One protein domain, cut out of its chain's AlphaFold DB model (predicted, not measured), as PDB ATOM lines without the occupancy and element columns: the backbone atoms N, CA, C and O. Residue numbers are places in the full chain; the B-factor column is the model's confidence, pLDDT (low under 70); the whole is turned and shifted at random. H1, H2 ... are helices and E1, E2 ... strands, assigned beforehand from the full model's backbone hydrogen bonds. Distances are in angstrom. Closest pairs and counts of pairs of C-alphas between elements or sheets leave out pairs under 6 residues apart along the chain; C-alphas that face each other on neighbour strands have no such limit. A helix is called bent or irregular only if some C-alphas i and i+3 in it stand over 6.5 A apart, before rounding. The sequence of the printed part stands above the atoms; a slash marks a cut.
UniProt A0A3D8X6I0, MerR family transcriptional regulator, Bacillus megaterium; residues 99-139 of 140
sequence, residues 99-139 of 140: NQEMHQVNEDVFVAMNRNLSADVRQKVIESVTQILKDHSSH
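What this domain is: This is residues 99 to 139 of the 140 residues of the protein "MerR family transcriptional regulator" of Bacillus megaterium (UniProt A0A3D8X6I0). A two-stranded hairpin, E1 and E2, is covered on one face by a single long helix, H1, which folds back over it and then runs on past it; residues 134 to 139, of which 134 to 137 belong to H1, stick out free. The contacts between helix and hairpin are few, and the far part of H1 makes much of the length of a flat outline. The printed part has 41 residues, with two named strands and one named helix in the order E1, E2, H1, and the sheet, of order E1 - E2, is antiparallel. The class is mixed, helices and strands. The whole is only just loose, close to compact, with a radius of gyration of the C-alphas of 11.1 A, and the C-alphas span 36 by 20 by 7 A.

Where its parts are: The printed part begins at Asn 99. E1 is residues 100 to 104, starts with C-alpha 100 at (149.950, 153.526, 242.076) and is 13.0 A from first to last C-alpha. E2 is residues 110 to 114, 13.4 A long, and its C-alpha 114 is at (149.224, 149.236, 243.191). H1 is residues 119 to 137, 27.3 A long, from C-alpha 119 at (155.250, 141.971, 237.923) to C-alpha 137 at (136.449, 145.054, 218.438). H1 is not bent.

How they stand to each other: E1 and E2 are a hairpin of antiparallel neighbour strands, with 156 degrees between their N-to-C directions. C-alphas 102 and 112 face each other at 4.4 A. Across the pair, N 101 and O 113 are within hydrogen-bond range at 2.8 A, and so are N 111 and O 103 at 2.8 A. E2 and H1 have 2 pairs of C-alphas within 8 A, the closest being those of Met 113 and Arg 122, 7.6 A apart. E1 and H1 have 1 such pair, the C-alphas of His 103 and Ile 126, 8.0 A apart. Within 10 A, H1 has 9 pairs of C-alphas with E2 and 4 with E1, made by its residues 122 to 129. In H1, every O i to N i+4 pair is within hydrogen-bond range.

The domain as a whole: The two C-alphas farthest apart are those of Asn 99 and His 139, at 36.7 A. The printed part has no cut. The links from E1 to E2, of 5 residues, and from E2 to H1, of 4 residues, are tight. The mean pLDDT of the printed part is 86.6, and the model's confidence is low, under 70, at residues 136 to 139.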
ATOM      1  N   ASN A  99     151.888 155.208 245.400       83.94
ATOM      2  CA  ASN A  99     151.882 153.749 245.391       83.94
ATOM      3  C   ASN A  99     151.102 153.155 244.217       83.94
ATOM      4  O   ASN A  99     150.918 151.941 244.179       83.94
ATOM      5  N   GLN A 100     150.652 153.971 243.268       84.69
ATOM      6  CA  GLN A 100     149.950 153.526 242.076       84.69
ATOM      7  C   GLN A 100     150.832 153.660 240.835       84.69
ATOM      8  O   GLN A 100     151.770 154.460 240.754       84.69
ATOM      9  N   GLU A 101     150.542 152.803 239.873       84.94
ATOM     10  CA  GLU A 101     151.033 152.848 238.509       84.94
ATOM     11  C   GLU A 101     149.810 152.822 237.595       84.94
ATOM     12  O   GLU A 101     148.936 151.965 237.739       84.94
ATOM     13  N   MET A 102     149.728 153.802 236.699       87.38
ATOM     14  CA  MET A 102     148.682 153.889 235.685       87.38
ATOM     15  C   MET A 102     149.232 153.323 234.383       87.38
ATOM     16  O   MET A 102     150.264 153.782 233.898       87.38
ATOM     17  N   HIS A 103     148.532 152.347 233.819       88.19
ATOM     18  CA  HIS A 103     148.818 151.801 232.503       88.19
ATOM     19  C   HIS A 103     147.677 152.160 231.553       88.19
ATOM     20  O   HIS A 103     146.521 151.827 231.813       88.19
ATOM     21  N   GLN A 104     147.997 152.855 230.464       91.06
ATOM     22  CA  GLN A 104     147.037 153.125 229.402       91.06
ATOM     23  C   GLN A 104     146.966 151.906 228.482       91.06
ATOM     24  O   GLN A 104     147.980 151.518 227.905       91.06
ATOM     25  N   VAL A 105     145.781 151.305 228.357       89.88
ATOM     26  CA  VAL A 105     145.556 150.168 227.452       89.88
ATOM     27  C   VAL A 105     145.212 150.677 226.049       89.88
ATOM     28  O   VAL A 105     145.754 150.177 225.066       89.88
ATOM     29  N   ASN A 106     144.349 151.694 225.956       87.69
ATOM     30  CA  ASN A 106     144.020 152.435 224.732       87.69
ATOM     31  C   ASN A 106     143.551 153.870 225.081       87.69
ATOM     32  O   ASN A 106     143.766 154.332 226.201       87.69
ATOM     33  N   GLU A 107     142.950 154.600 224.137       86.25
ATOM     34  CA  GLU A 107     142.487 155.982 224.360       86.25
ATOM     35  C   GLU A 107     141.379 156.097 225.424       86.25
ATOM     36  O   GLU A 107     141.355 157.082 226.160       86.25
ATOM     37  N   ASP A 108     140.543 155.066 225.578       86.88
ATOM     38  CA  ASP A 108     139.368 155.080 226.461       86.88
ATOM     39  C   ASP A 108     139.573 154.322 227.786       86.88
ATOM     40  O   ASP A 108     138.788 154.469 228.725       86.88
ATOM     41  N   VAL A 109     140.613 153.485 227.883       89.38
ATOM     42  CA  VAL A 109     140.812 152.551 228.997       89.38
ATOM     43  C   VAL A 109     142.161 152.757 229.672       89.38
ATOM     44  O   VAL A 109     143.233 152.505 229.113       89.38
ATOM     45  N   PHE A 110     142.078 153.112 230.953       89.56
ATOM     46  CA  PHE A 110     143.202 153.221 231.872       89.56
ATOM     47  C   PHE A 110     143.056 152.202 232.998       89.56
ATOM     48  O   PHE A 110     141.978 152.025 233.563       89.56
ATOM     49  N   VAL A 111     144.162 151.558 233.361       90.12
ATOM     50  CA  VAL A 111     144.221 150.595 234.460       90.12
ATOM     51  C   VAL A 111     145.183 151.121 235.519       90.12
ATOM     52  O   VAL A 111     146.394 151.174 235.307       90.12
ATOM     53  N   ALA A 112     144.642 151.507 236.675       87.88
ATOM     54  CA  ALA A 112     145.427 151.896 237.843       87.88
ATOM     55  C   ALA A 112     145.663 150.679 238.748       87.88
ATOM     56  O   ALA A 112     144.718 150.034 239.200       87.88
ATOM     57  N   MET A 113     146.925 150.371 239.043       90.06
ATOM     58  CA  MET A 113     147.321 149.240 239.887       90.06
ATOM     59  C   MET A 113     148.271 149.686 240.991       90.06
ATOM     60  O   MET A 113     149.028 150.639 240.835       90.06
ATOM     61  N   ASN A 114     148.263 148.982 242.123       87.31
ATOM     62  CA  ASN A 114     149.224 149.236 243.191       87.31
ATOM     63  C   ASN A 114     150.626 148.736 242.789       87.31
ATOM     64  O   ASN A 114     150.771 147.612 242.309       87.31
ATOM     65  N   ARG A 115     151.669 149.530 243.043       84.69
ATOM     66  CA  ARG A 115     153.075 149.204 242.743       84.69
ATOM     67  C   ARG A 115     153.585 147.966 243.479       84.69
ATOM     68  O   ARG A 115     154.498 147.311 242.985       84.69
ATOM     69  N   ASN A 116     152.985 147.625 244.620       86.69
ATOM     70  CA  ASN A 116     153.318 146.425 245.392       86.69
ATOM     71  C   ASN A 116     152.808 145.135 244.729       86.69
ATOM     72  O   ASN A 116     153.123 144.039 245.192       86.69
ATOM     73  N   LEU A 117     152.015 145.240 243.658       89.25
ATOM     74  CA  LEU A 117     151.607 144.094 242.858       89.25
ATOM     75  C   LEU A 117     152.827 143.497 242.148       89.25
ATOM     76  O   LEU A 117     153.587 144.222 241.497       89.25
ATOM     77  N   SER A 118     152.995 142.176 242.244       91.88
ATOM     78  CA  SER A 118     154.072 141.474 241.536       91.88
ATOM     79  C   SER A 118     154.003 141.718 240.024       91.88
ATOM     80  O   SER A 118     152.913 141.865 239.463       91.88
ATOM     81  N   ALA A 119     155.163 141.736 239.364       88.69
ATOM     82  CA  ALA A 119     155.250 141.971 237.923       88.69
ATOM     83  C   ALA A 119     154.435 140.948 237.109       88.69
ATOM     84  O   ALA A 119     153.752 141.335 236.168       88.69
ATOM     85  N   ASP A 120     154.438 139.675 237.521       93.31
ATOM     86  CA  ASP A 120     153.663 138.605 236.874       93.31
ATOM     87  C   ASP A 120     152.153 138.881 236.917       93.31
ATOM     88  O   ASP A 120     151.473 138.845 235.894       93.31
ATOM     89  N   VAL A 121     151.619 139.235 238.090       93.38
ATOM     90  CA  VAL A 121     150.183 139.531 238.224       93.38
ATOM     91  C   VAL A 121     149.812 140.802 237.461       93.38
ATOM     92  O   VAL A 121     148.769 140.843 236.816       93.38
ATOM     93  N   ARG A 122     150.673 141.824 237.481       92.50
ATOM     94  CA  ARG A 122     150.464 143.063 236.721       92.50
ATOM     95  C   ARG A 122     150.355 142.792 235.224       92.50
ATOM     96  O   ARG A 122     149.412 143.256 234.589       92.50
ATOM     97  N   GLN A 123     151.286 142.007 234.689       92.12
ATOM     98  CA  GLN A 123     151.302 141.645 233.278       92.12
ATOM     99  C   GLN A 123     150.035 140.875 232.891       92.12
ATOM    100  O   GLN A 123     149.373 141.232 231.920       92.12
ATOM    101  N   LYS A 124     149.626 139.900 233.712       94.75
ATOM    102  CA  LYS A 124     148.389 139.134 233.498       94.75
ATOM    103  C   LYS A 124     147.140 140.012 233.471       94.75
ATOM    104  O   LYS A 124     146.246 139.763 232.665       94.75
ATOM    105  N   VAL A 125     147.063 141.033 234.328       93.31
ATOM    106  CA  VAL A 125     145.943 141.990 234.321       93.31
ATOM    107  C   VAL A 125     145.913 142.771 233.007       93.31
ATOM    108  O   VAL A 125     144.867 142.826 232.365       93.31
ATOM    109  N   ILE A 126     147.052 143.325 232.581       93.25
ATOM    110  CA  ILE A 126     147.153 144.104 231.335       93.25
ATOM    111  C   ILE A 126     146.771 143.247 230.123       93.25
ATOM    112  O   ILE A 126     145.965 143.675 229.297       93.25
ATOM    113  N   GLU A 127     147.308 142.029 230.030       93.38
ATOM    114  CA  GLU A 127     147.015 141.095 228.938       93.38
ATOM    115  C   GLU A 127     145.536 140.717 228.897       93.38
ATOM    116  O   GLU A 127     144.930 140.748 227.827       93.38
ATOM    117  N   SER A 128     144.934 140.440 230.057       94.06
ATOM    118  CA  SER A 128     143.515 140.087 230.149       94.06
ATOM    119  C   SER A 128     142.618 141.228 229.668       94.06
ATOM    120  O   SER A 128     141.731 141.007 228.849       94.06
ATOM    121  N   VAL A 129     142.867 142.461 230.128       93.06
ATOM    122  CA  VAL A 129     142.085 143.635 229.701       93.06
ATOM    123  C   VAL A 129     142.283 143.901 228.206       93.06
ATOM    124  O   VAL A 129     141.314 144.124 227.488       93.06
ATOM    125  N   THR A 130     143.522 143.813 227.715       91.25
ATOM    126  CA  THR A 130     143.838 144.014 226.293       91.25
ATOM    127  C   THR A 130     143.127 142.994 225.407       91.25
ATOM    128  O   THR A 130     142.592 143.360 224.362       91.25
ATOM    129  N   GLN A 131     143.116 141.720 225.808       91.81
ATOM    130  CA  GLN A 131     142.474 140.656 225.041       91.81
ATOM    131  C   GLN A 131     140.959 140.867 224.958       91.81
ATOM    132  O   GLN A 131     140.409 140.832 223.863       91.81
ATOM    133  N   ILE A 132     140.306 141.191 226.080       93.12
ATOM    134  CA  ILE A 132     138.860 141.462 226.121       93.12
ATOM    135  C   ILE A 132     138.480 142.601 225.164       93.12
ATOM    136  O   ILE A 132     137.493 142.505 224.437       93.12
ATOM    137  N   LEU A 133     139.275 143.675 225.130       89.25
ATOM    138  CA  LEU A 133     139.012 144.818 224.252       89.25
ATOM    139  C   LEU A 133     139.220 144.483 222.766       89.25
ATOM    140  O   LEU A 133     138.480 144.984 221.918       89.25
ATOM    141  N   LYS A 134     140.191 143.622 222.441       85.88
ATOM    142  CA  LYS A 134     140.411 143.121 221.073       85.88
ATOM    143  C   LYS A 134     139.284 142.203 220.609       85.88
ATOM    144  O   LYS A 134     138.818 142.334 219.481       85.88
ATOM    145  N   ASP A 135     138.820 141.308 221.474       82.19
ATOM    146  CA  ASP A 135     137.752 140.363 221.137       82.19
ATOM    147  C   ASP A 135     136.422 141.094 220.890       82.19
ATOM    148  O   ASP A 135     135.681 140.737 219.977       82.19
ATOM    149  N   HIS A 136     136.151 142.178 221.628       67.00
ATOM    150  CA  HIS A 136     134.985 143.030 221.377       67.00
ATOM    151  C   HIS A 136     135.076 143.838 220.079       67.00
ATOM    152  O   HIS A 136     134.082 143.941 219.373       67.00
ATOM    153  N   SER A 137     136.255 144.343 219.714       61.81
ATOM    154  CA  SER A 137     136.449 145.054 218.438       61.81
ATOM    155  C   SER A 137     136.488 144.128 217.211       61.81
ATOM    156  O   SER A 137     136.463 144.606 216.083       61.81
ATOM    157  N   SER A 138     136.528 142.807 217.420       58.44
ATOM    158  CA  SER A 138     136.469 141.779 216.366       58.44
ATOM    159  C   SER A 138     135.042 141.303 216.053       58.44
ATOM    160  O   SER A 138     134.854 140.485 215.149       58.44
ATOM    161  N   HIS A 139     134.056 141.744 216.839       50.66
ATOM    162  CA  HIS A 139     132.661 141.300 216.773       50.66
ATOM    163  C   HIS A 139     131.661 142.402 216.385       50.66
ATOM    164  O   HIS A 139     130.465 142.112 216.327       50.66
TER     165      HIS A 139